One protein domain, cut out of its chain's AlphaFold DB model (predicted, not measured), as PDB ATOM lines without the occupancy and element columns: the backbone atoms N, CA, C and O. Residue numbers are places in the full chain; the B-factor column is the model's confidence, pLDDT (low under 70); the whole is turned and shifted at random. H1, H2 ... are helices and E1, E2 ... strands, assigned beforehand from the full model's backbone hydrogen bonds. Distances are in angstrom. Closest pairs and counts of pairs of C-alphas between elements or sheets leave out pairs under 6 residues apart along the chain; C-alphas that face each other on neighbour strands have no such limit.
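What this domain is: This is residues 15 to 90 of the 92 residues of an uncharacterized protein of Xenococcus sp. PCC 7305 (UniProt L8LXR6). A long two-stranded hairpin, E2 and E3, runs through the middle of the domain, and one helix, H2, packs over its side with residues 44 to 49. The short helix H1 sits near the hairpin's turn, and H3 follows E3 at the hairpin's other end. The printed part has 76 residues with three named helices and three named strands, in the order H1, E1, H2, E2, E3, H3; E2 and E3 make an antiparallel sheet, and the class is mixed, helices and strands. The whole is only just compact, close to loose, with a radius of gyration of the C-alphas of 13.5 A, and the C-alphas span 36 by 25 by 19 A.

How they stand to each other: Start at Val 15: residues 15 to 16 pair, parallel, with residues 35 to 36 of E1, which is residues 33 to 36 and pairs with no named strand. Before it comes H1, residues 26 to 29; H1 and E1 meet only through their link. Go on to H2, residues 43 to 51, which is apart from E1. E2, residues 65 to 74, and E3, residues 77 to 86, form a hairpin, antiparallel at 158 degrees. Look for N 68 and O 83, 2.9 A apart, and N 81 and O 70, 2.8 A apart, both within hydrogen-bond range. E2 bends by 59 degrees at residue 71, and residues 66 to 67 of E2 pair, antiparallel, with residues 58 to 59. The closest C-alphas of H2 and E3 are those of Val 49 and Val 83, 7.8 A apart, and H2 and E2 are near each other, with 5 pairs of C-alphas within 10 A. The closest C-alphas of H1 and E3 are those of Phe 26 and Val 77, 6.8 A apart. At the last printed residues you find H3, residues 87 to 90; the closest C-alphas of E2 and H3 are those of Tyr 65 and Glu 87, 6.3 A apart. In H2 every O i to N i+4 pair is within hydrogen-bond range; H1 and H3 are too short for such a pair.

Where its parts are: Find C-alpha 26 at (9.552, 15.319, 31.822), where H1 begins; it is 4.9 A long. E1 is 10.4 A long. H2 runs 12.6 A from C-alpha 43 at (21.066, 28.622, 27.031). E2 is 25.5 A long and E3 27.6 A. H3, 5.2 A long, ends at C-alpha 90, at (39.384, 21.250, 23.396).

The domain as a whole: The two C-alphas farthest apart are those of Asp 24 and Pro 63, at 37.2 A. The printed part has no cut. The link from H2 to E2, residues 52 to 64, is long. The mean pLDDT of the printed part is 81.5, and it is under 70 at residues 20, 23 to 24, 40 to 41 and 89 to 90.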
ATOM      1  N   VAL A  15      16.433   5.166  25.586       84.56
ATOM      2  CA  VAL A  15      17.111   6.268  24.892       84.56
ATOM      3  C   VAL A  15      16.036   7.131  24.242       84.56
ATOM      4  O   VAL A  15      15.323   6.671  23.351       84.56
ATOM      5  N   VAL A  16      15.876   8.357  24.732       82.19
ATOM      6  CA  VAL A  16      14.815   9.280  24.313       82.19
ATOM      7  C   VAL A  16      15.393  10.337  23.381       82.19
ATOM      8  O   VAL A  16      16.473  10.878  23.633       82.19
ATOM      9  N   ASP A  17      14.652  10.645  22.319       80.62
ATOM     10  CA  ASP A  17      15.015  11.670  21.344       80.62
ATOM     11  C   ASP A  17      15.201  13.050  22.002       80.62
ATOM     12  O   ASP A  17      14.425  13.452  22.872       80.62
ATOM     13  N   SER A  18      16.237  13.778  21.588       76.19
ATOM     14  CA  SER A  18      16.618  15.062  22.184       76.19
ATOM     15  C   SER A  18      15.631  16.191  21.890       76.19
ATOM     16  O   SER A  18      15.535  17.135  22.673       76.19
ATOM     17  N   ALA A  19      14.839  16.095  20.816       71.81
ATOM     18  CA  ALA A  19      13.763  17.042  20.535       71.81
ATOM     19  C   ALA A  19      12.613  16.929  21.548       71.81
ATOM     20  O   ALA A  19      11.818  17.858  21.690       71.81
ATOM     21  N   LEU A  20      12.533  15.815  22.286       65.81
ATOM     22  CA  LEU A  20      11.566  15.627  23.365       65.81
ATOM     23  C   LEU A  20      12.047  16.204  24.702       65.81
ATOM     24  O   LEU A  20      11.298  16.136  25.679       65.81
ATOM     25  N   TYR A  21      13.249  16.788  24.760       71.19
ATOM     26  CA  TYR A  21      13.808  17.406  25.959       71.19
ATOM     27  C   TYR A  21      13.190  18.790  26.219       71.19
ATOM     28  O   TYR A  21      13.782  19.836  25.950       71.19
ATOM     29  N   SER A  22      11.962  18.795  26.741       70.00
ATOM     30  CA  SER A  22      11.217  19.991  27.143       70.00
ATOM     31  C   SER A  22      10.619  19.826  28.541       70.00
ATOM     32  O   SER A  22      10.348  18.710  28.991       70.00
ATOM     33  N   SER A  23      10.376  20.951  29.223       68.31
ATOM     34  CA  SER A  23       9.758  20.983  30.557       68.31
ATOM     35  C   SER A  23       8.465  20.170  30.641       68.31
ATOM     36  O   SER A  23       8.247  19.454  31.618       68.31
ATOM     37  N   ASP A  24       7.631  20.248  29.606       69.50
ATOM     38  CA  ASP A  24       6.317  19.609  29.544       69.50
ATOM     39  C   ASP A  24       6.394  18.078  29.426       69.50
ATOM     40  O   ASP A  24       5.524  17.363  29.929       69.50
ATOM     41  N   ASN A  25       7.465  17.549  28.830       71.75
ATOM     42  CA  ASN A  25       7.616  16.113  28.595       71.75
ATOM     43  C   ASN A  25       8.173  15.356  29.808       71.75
ATOM     44  O   ASN A  25       7.911  14.158  29.962       71.75
ATOM     45  N   PHE A  26       8.895  16.022  30.716       72.19
ATOM     46  CA  PHE A  26       9.552  15.319  31.822       72.19
ATOM     47  C   PHE A  26       8.589  14.708  32.837       72.19
ATOM     48  O   PHE A  26       8.927  13.700  33.454       72.19
ATOM     49  N   GLN A  27       7.380  15.256  32.996       70.12
ATOM     50  CA  GLN A  27       6.385  14.694  33.918       70.12
ATOM     51  C   GLN A  27       6.013  13.252  33.553       70.12
ATOM     52  O   GLN A  27       5.832  12.419  34.439       70.12
ATOM     53  N   GLN A  28       5.959  12.944  32.256       71.88
ATOM     54  CA  GLN A  28       5.646  11.605  31.753       71.88
ATOM     55  C   GLN A  28       6.852  10.662  31.855       71.88
ATOM     56  O   GLN A  28       6.687   9.459  32.040       71.88
ATOM     57  N   LEU A  29       8.065  11.214  31.798       73.12
ATOM     58  CA  LEU A  29       9.316  10.464  31.892       73.12
ATOM     59  C   LEU A  29       9.751  10.172  33.337       73.12
ATOM     60  O   LEU A  29      10.603   9.316  33.544       73.12
ATOM     61  N   ARG A  30       9.167  10.831  34.349       72.06
ATOM     62  CA  ARG A  30       9.516  10.646  35.776       72.06
ATOM     63  C   ARG A  30       9.418   9.202  36.272       72.06
ATOM     64  O   ARG A  30      10.107   8.851  37.223       72.06
ATOM     65  N   GLN A  31       8.545   8.395  35.675       73.56
ATOM     66  CA  GLN A  31       8.323   7.001  36.077       73.56
ATOM     67  C   GLN A  31       9.193   6.005  35.296       73.56
ATOM     68  O   GLN A  31       9.147   4.811  35.576       73.56
ATOM     69  N   LEU A  32       9.968   6.479  34.316       77.38
ATOM     70  CA  LEU A  32      10.824   5.661  33.464       77.38
ATOM     71  C   LEU A  32      12.295   5.968  33.749       77.38
ATOM     72  O   LEU A  32      12.650   7.075  34.153       77.38
ATOM     73  N   ARG A  33      13.174   5.003  33.480       80.75
ATOM     74  CA  ARG A  33      14.620   5.245  33.436       80.75
ATOM     75  C   ARG A  33      15.004   5.605  32.015       80.75
ATOM     76  O   ARG A  33      14.693   4.853  31.097       80.75
ATOM     77  N   TRP A  34      15.655   6.742  31.816       83.75
ATOM     78  CA  TRP A  34      15.949   7.232  30.474       83.75
ATOM     79  C   TRP A  34      17.287   7.959  30.393       83.75
ATOM     80  O   TRP A  34      17.799   8.477  31.383       83.75
ATOM     81  N   ILE A  35      17.830   7.990  29.180       87.81
ATOM     82  CA  ILE A  35      18.987   8.782  28.772       87.81
ATOM     83  C   ILE A  35      18.563   9.568  27.535       87.81
ATOM     84  O   ILE A  35      17.905   9.036  26.644       87.81
ATOM     85  N   THR A  36      18.930  10.839  27.471       87.06
ATOM     86  CA  THR A  36      18.678  11.687  26.304       87.06
ATOM     87  C   THR A  36      19.841  12.644  26.112       87.06
ATOM     88  O   THR A  36      20.547  12.978  27.067       87.06
ATOM     89  N   LEU A  37      20.048  13.072  24.872       86.56
ATOM     90  CA  LEU A  37      21.010  14.117  24.568       86.56
ATOM     91  C   LEU A  37      20.371  15.470  24.864       86.56
ATOM     92  O   LEU A  37      19.266  15.761  24.409       86.56
ATOM     93  N   VAL A  38      21.087  16.315  25.595       80.69
ATOM     94  CA  VAL A  38      20.675  17.703  25.787       80.69
ATOM     95  C   VAL A  38      21.153  18.501  24.577       80.69
ATOM     96  O   VAL A  38      22.327  18.452  24.214       80.69
ATOM     97  N   THR A  39      20.247  19.218  23.915       75.19
ATOM     98  CA  THR A  39      20.612  20.028  22.750       75.19
ATOM     99  C   THR A  39      21.397  21.270  23.180       75.19
ATOM    100  O   THR A  39      21.006  21.988  24.100       75.19
ATOM    101  N   ALA A  40      22.490  21.570  22.472       68.19
ATOM    102  CA  ALA A  40      23.337  22.741  22.740       68.19
ATOM    103  C   ALA A  40      22.617  24.092  22.529       68.19
ATOM    104  O   ALA A  40      23.110  25.142  22.924       68.19
ATOM    105  N   SER A  41      21.425  24.092  21.922       69.12
ATOM    106  CA  SER A  41      20.597  25.293  21.743       69.12
ATOM    107  C   SER A  41      19.995  25.821  23.053       69.12
ATOM    108  O   SER A  41      19.478  26.939  23.097       69.12
ATOM    109  N   LEU A  42      20.033  25.032  24.129       75.88
ATOM    110  CA  LEU A  42      19.562  25.443  25.443       75.88
ATOM    111  C   LEU A  42      20.582  26.372  26.101       75.88
ATOM    112  O   LEU A  42      21.680  25.955  26.447       75.88
ATOM    113  N   LYS A  43      20.193  27.624  26.371       78.25
ATOM    114  CA  LYS A  43      21.066  28.622  27.031       78.25
ATOM    115  C   LYS A  43      21.706  28.114  28.326       78.25
ATOM    116  O   LYS A  43      22.844  28.456  28.621       78.25
ATOM    117  N   VAL A  44      20.974  27.296  29.084       77.31
ATOM    118  CA  VAL A  44      21.459  26.686  30.329       77.31
ATOM    119  C   VAL A  44      22.652  25.749  30.098       77.31
ATOM    120  O   VAL A  44      23.505  25.654  30.968       77.31
ATOM    121  N   VAL A  45      22.751  25.109  28.928       80.56
ATOM    122  CA  VAL A  45      23.886  24.248  28.565       80.56
ATOM    123  C   VAL A  45      25.140  25.084  28.366       80.56
ATOM    124  O   VAL A  45      26.168  24.745  28.932       80.56
ATOM    125  N   ASN A  46      25.050  26.197  27.634       79.94
ATOM    126  CA  ASN A  46      26.212  27.059  27.399       79.94
ATOM    127  C   ASN A  46      26.745  27.645  28.709       79.94
ATOM    128  O   ASN A  46      27.932  27.542  28.981       79.94
ATOM    129  N   ILE A  47      25.852  28.166  29.559       83.12
ATOM    130  CA  ILE A  47      26.230  28.698  30.878       83.12
ATOM    131  C   ILE A  47      26.886  27.611  31.738       83.12
ATOM    132  O   ILE A  47      27.885  27.866  32.404       83.12
ATOM    133  N   LEU A  48      26.325  26.397  31.732       84.50
ATOM    134  CA  LEU A  48      26.886  25.271  32.469       84.50
ATOM    135  C   LEU A  48      28.288  24.919  31.966       84.50
ATOM    136  O   LEU A  48      29.198  24.836  32.780       84.50
ATOM    137  N   VAL A  49      28.462  24.731  30.656       82.75
ATOM    138  CA  VAL A  49      29.759  24.379  30.057       82.75
ATOM    139  C   VAL A  49      30.806  25.453  30.356       82.75
ATOM    140  O   VAL A  49      31.901  25.113  30.778       82.75
ATOM    141  N   GLU A  50      30.455  26.737  30.243       84.38
ATOM    142  CA  GLU A  50      31.349  27.855  30.581       84.38
ATOM    143  C   GLU A  50      31.729  27.900  32.072       84.38
ATOM    144  O   GLU A  50      32.778  28.431  32.430       84.38
ATOM    145  N   SER A  51      30.883  27.362  32.955       85.88
ATOM    146  CA  SER A  51      31.145  27.324  34.400       85.88
ATOM    147  C   SER A  51      31.985  26.131  34.860       85.88
ATOM    148  O   SER A  51      32.440  26.123  36.005       85.88
ATOM    149  N   LEU A  52      32.161  25.116  34.012       86.62
ATOM    150  CA  LEU A  52      32.931  23.921  34.342       86.62
ATOM    151  C   LEU A  52      34.412  24.193  34.067       86.62
ATOM    152  O   LEU A  52      34.812  24.401  32.924       86.62
ATOM    153  N   GLY A  53      35.227  24.201  35.122       84.81
ATOM    154  CA  GLY A  53      36.682  24.279  34.996       84.81
ATOM    155  C   GLY A  53      37.291  22.935  34.596       84.81
ATOM    156  O   GLY A  53      36.665  21.887  34.771       84.81
ATOM    157  N   GLU A  54      38.528  22.939  34.091       84.88
ATOM    158  CA  GLU A  54      39.236  21.705  33.706       84.88
ATOM    159  C   GLU A  54      39.332  20.700  34.867       84.88
ATOM    160  O   GLU A  54      39.301  19.493  34.652       84.88
ATOM    161  N   GLU A  55      39.393  21.191  36.105       87.75
ATOM    162  CA  GLU A  55      39.443  20.388  37.325       87.75
ATOM    163  C   GLU A  55      38.157  19.602  37.610       87.75
ATOM    164  O   GLU A  55      38.165  18.699  38.445       87.75
ATOM    165  N   THR A  56      37.049  19.949  36.949       89.75
ATOM    166  CA  THR A  56      35.767  19.245  37.100       89.75
ATOM    167  C   THR A  56      35.654  18.011  36.208       89.75
ATOM    168  O   THR A  56      34.720  17.223  36.381       89.75
ATOM    169  N   PHE A  57      36.590  17.837  35.273       91.69
ATOM    170  CA  PHE A  57      36.621  16.716  34.349       91.69
ATOM    171  C   PHE A  57      37.534  15.603  34.856       91.69
ATOM    172  O   PHE A  57      38.687  15.821  35.220       91.69
ATOM    173  N   GLU A  58      37.016  14.383  34.806       92.75
ATOM    174  CA  GLU A  58      37.739  13.160  35.125       92.75
ATOM    175  C   GLU A  58      38.031  12.391  33.832       92.75
ATOM    176  O   GLU A  58      37.159  12.245  32.967       92.75
ATOM    177  N   ASP A  59      39.264  11.899  33.688       91.38
ATOM    178  CA  ASP A  59      39.617  10.982  32.604       91.38
ATOM    179  C   ASP A  59      38.822   9.676  32.743       91.38
ATOM    180  O   ASP A  59      38.622   9.157  33.844       91.38
ATOM    181  N   ILE A  60      38.386   9.123  31.613       91.81
ATOM    182  CA  ILE A  60      37.693   7.832  31.563       91.81
ATOM    183  C   ILE A  60      38.525   6.794  30.814       91.81
ATOM    184  O   ILE A  60      39.518   7.109  30.164       91.81
ATOM    185  N   GLU A  61      38.095   5.532  30.868       92.44
ATOM    186  CA  GLU A  61      38.777   4.423  30.183       92.44
ATOM    187  C   GLU A  61      38.872   4.612  28.660       92.44
ATOM    188  O   GLU A  61      39.708   3.979  28.017       92.44
ATOM    189  N   VAL A  62      38.027   5.470  28.078       91.00
ATOM    190  CA  VAL A  62      38.047   5.792  26.648       91.00
ATOM    191  C   VAL A  62      39.102   6.874  26.387       91.00
ATOM    192  O   VAL A  62      38.902   8.021  26.794       91.00
ATOM    193  N   PRO A  63      40.205   6.559  25.680       89.12
ATOM    194  CA  PRO A  63      41.278   7.518  25.449       89.12
ATOM    195  C   PRO A  63      40.795   8.740  24.669       89.12
ATOM    196  O   PRO A  63      40.038   8.611  23.706       89.12
ATOM    197  N   GLY A  64      41.274   9.916  25.067       89.50
ATOM    198  CA  GLY A  64      40.923  11.184  24.431       89.50
ATOM    199  C   GLY A  64      39.556  11.741  24.832       89.50
ATOM    200  O   GLY A  64      39.101  12.707  24.215       89.50
ATOM    201  N   TYR A  65      38.908  11.159  25.847       91.81
ATOM    202  CA  TYR A  65      37.650  11.642  26.403       91.81
ATOM    203  C   TYR A  65      37.732  11.827  27.913       91.81
ATOM    204  O   TYR A  65      38.382  11.059  28.624       91.81
ATOM    205  N   ARG A  66      37.005  12.831  28.396       92.44
ATOM    206  CA  ARG A  66      36.835  13.127  29.820       92.44
ATOM    207  C   ARG A  66      35.383  13.431  30.113       92.44
ATOM    208  O   ARG A  66      34.641  13.849  29.219       92.44
ATOM    209  N   ILE A  67      34.976  13.235  31.361       93.50
ATOM    210  CA  ILE A  67      33.601  13.496  31.779       93.50
ATOM    211  C   ILE A  67      33.545  14.419  32.986       93.50
ATOM    212  O   ILE A  67      34.312  14.268  33.928       93.50
ATOM    213  N   ALA A  68      32.575  15.325  32.984       92.50
ATOM    214  CA  ALA A  68      32.144  16.045  34.172       92.50
ATOM    215  C   ALA A  68      30.687  15.678  34.467       92.50
ATOM    216  O   ALA A  68      29.851  15.581  33.561       92.50
ATOM    217  N   SER A  69      30.365  15.467  35.742       90.88
ATOM    218  CA  SER A  69      28.993  15.191  36.172       90.88
ATOM    219  C   SER A  69      28.438  16.363  36.967       90.88
ATOM    220  O   SER A  69      29.077  16.872  37.884       90.88
ATOM    221  N   CYS A  70      27.225  16.792  36.633       87.56
ATOM    222  CA  CYS A  70      26.544  17.860  37.354       87.56
ATOM    223  C   CYS A  70      25.072  17.514  37.575       87.56
ATOM    224  O   CYS A  70      24.454  16.739  36.839       87.56
ATOM    225  N   CYS A  71      24.509  18.058  38.650       81.19
ATOM    226  CA  CYS A  71      23.094  17.910  38.949       81.19
ATOM    227  C   CYS A  71      22.348  19.108  38.365       81.19
ATOM    228  O   CYS A  71      22.692  20.247  38.666       81.19
ATOM    229  N   SER A  72      21.303  18.847  37.588       78.56
ATOM    230  CA  SER A  72      20.419  19.871  37.039       78.56
ATOM    231  C   SER A  72      18.997  19.638  37.541       78.56
ATOM    232  O   SER A  72      18.547  18.496  37.628       78.56
ATOM    233  N   ASP A  73      18.297  20.710  37.900       77.44
ATOM    234  CA  ASP A  73      16.850  20.692  38.122       77.44
ATOM    235  C   ASP A  73      16.204  21.454  36.962       77.44
ATOM    236  O   ASP A  73      15.933  22.653  37.030       77.44
ATOM    237  N   TYR A  74      16.081  20.767  35.828       76.00
ATOM    238  CA  TYR A  74      15.501  21.335  34.619       76.00
ATOM    239  C   TYR A  74      14.078  20.802  34.444       76.00
ATOM    240  O   TYR A  74      13.823  19.602  34.544       76.00
ATOM    241  N   GLY A  75      13.118  21.708  34.232       74.06
ATOM    242  CA  GLY A  75      11.700  21.346  34.125       74.06
ATOM    243  C   GLY A  75      11.109  20.729  35.403       74.06
ATOM    244  O   GLY A  75      10.148  19.963  35.325       74.06
ATOM    245  N   GLY A  76      11.687  21.025  36.575       75.75
ATOM    246  CA  GLY A  76      11.253  20.479  37.862       75.75
ATOM    247  C   GLY A  76      11.640  19.015  38.072       75.75
ATOM    248  O   GLY A  76      11.058  18.343  38.927       75.75
ATOM    249  N   VAL A  77      12.539  18.464  37.255       78.62
ATOM    250  CA  VAL A  77      13.024  17.090  37.392       78.62
ATOM    251  C   VAL A  77      14.507  17.125  37.697       78.62
ATOM    252  O   VAL A  77      15.304  17.648  36.922       78.62
ATOM    253  N   ARG A  78      14.873  16.519  38.828       81.81
ATOM    254  CA  ARG A  78      16.269  16.343  39.208       81.81
ATOM    255  C   ARG A  78      16.915  15.318  38.286       81.81
ATOM    256  O   ARG A  78      16.521  14.154  38.262       81.81
ATOM    257  N   GLN A  79      17.906  15.766  37.539       84.31
ATOM    258  CA  GLN A  79      18.594  15.009  36.507       84.31
ATOM    259  C   GLN A  79      20.098  15.074  36.752       84.31
ATOM    260  O   GLN A  79      20.625  16.078  37.237       84.31
ATOM    261  N   ARG A  80      20.803  14.000  36.397       89.19
ATOM    262  CA  ARG A  80      22.259  14.029  36.267       89.19
ATOM    263  C   ARG A  80      22.587  14.339  34.817       89.19
ATOM    264  O   ARG A  80      22.155  13.610  33.931       89.19
ATOM    265  N   TRP A  81      23.344  15.400  34.592       89.25
ATOM    266  CA  TRP A  81      23.925  15.691  33.293       89.25
ATOM    267  C   TRP A  81      25.366  15.193  33.283       89.25
ATOM    268  O   TRP A  81      26.092  15.328  34.272       89.25
ATOM    269  N   LEU A  82      25.744  14.577  32.168       90.81
ATOM    270  CA  LEU A  82      27.104  14.146  31.884       90.81
ATOM    271  C   LEU A  82      27.603  14.995  30.723       90.81
ATOM    272  O   LEU A  82      27.056  14.921  29.623       90.81
ATOM    273  N   VAL A  83      28.607  15.819  30.991       90.38
ATOM    274  CA  VAL A  83      29.303  16.588  29.964       90.38
ATOM    275  C   VAL A  83      30.482  15.745  29.521       90.38
ATOM    276  O   VAL A  83      31.320  15.384  30.340       90.38
ATOM    277  N   VAL A  84      30.509  15.393  28.239       89.69
ATOM    278  CA  VAL A  84      31.591  14.612  27.642       89.69
ATOM    279  C   VAL A  84      32.432  15.561  26.811       89.69
ATOM    280  O   VAL A  84      31.941  16.133  25.838       89.69
ATOM    281  N   GLU A  85      33.691  15.717  27.194       89.06
ATOM    282  CA  GLU A  85      34.673  16.473  26.430       89.06
ATOM    283  C   GLU A  85      35.571  15.505  25.660       89.06
ATOM    284  O   GLU A  85      35.939  14.443  26.164       89.06
ATOM    285  N   SER A  86      35.909  15.871  24.424       89.38
ATOM    286  CA  SER A  86      36.897  15.155  23.616       89.38
ATOM    287  C   SER A  86      38.115  16.039  23.390       89.38
ATOM    288  O   SER A  86      37.964  17.247  23.194       89.38
ATOM    289  N   GLU A  87      39.307  15.451  23.328       84.44
ATOM    290  CA  GLU A  87      40.549  16.185  23.048       84.44
ATOM    291  C   GLU A  87      40.481  16.963  21.723       84.44
ATOM    292  O   GLU A  87      40.960  18.092  21.637       84.44
ATOM    293  N   SER A  88      39.801  16.411  20.714       76.50
ATOM    294  CA  SER A  88      39.555  17.064  19.421       76.50
ATOM    295  C   SER A  88      38.709  18.342  19.529       76.50
ATOM    296  O   SER A  88      38.801  19.214  18.668       76.50
ATOM    297  N   GLY A  89      37.861  18.444  20.557       66.00
ATOM    298  CA  GLY A  89      37.001  19.601  20.819       66.00
ATOM    299  C   GLY A  89      37.653  20.682  21.685       66.00
ATOM    300  O   GLY A  89      37.237  21.831  21.602       66.00
ATOM    301  N   ARG A  90      38.691  20.342  22.460       62.81
ATOM    302  CA  ARG A  90      39.384  21.250  23.396       62.81
ATOM    303  C   ARG A  90      40.314  22.262  22.708       62.81
ATOM    304  O   ARG A  90      40.716  23.246  23.314       62.81
TER     305      ARG A  90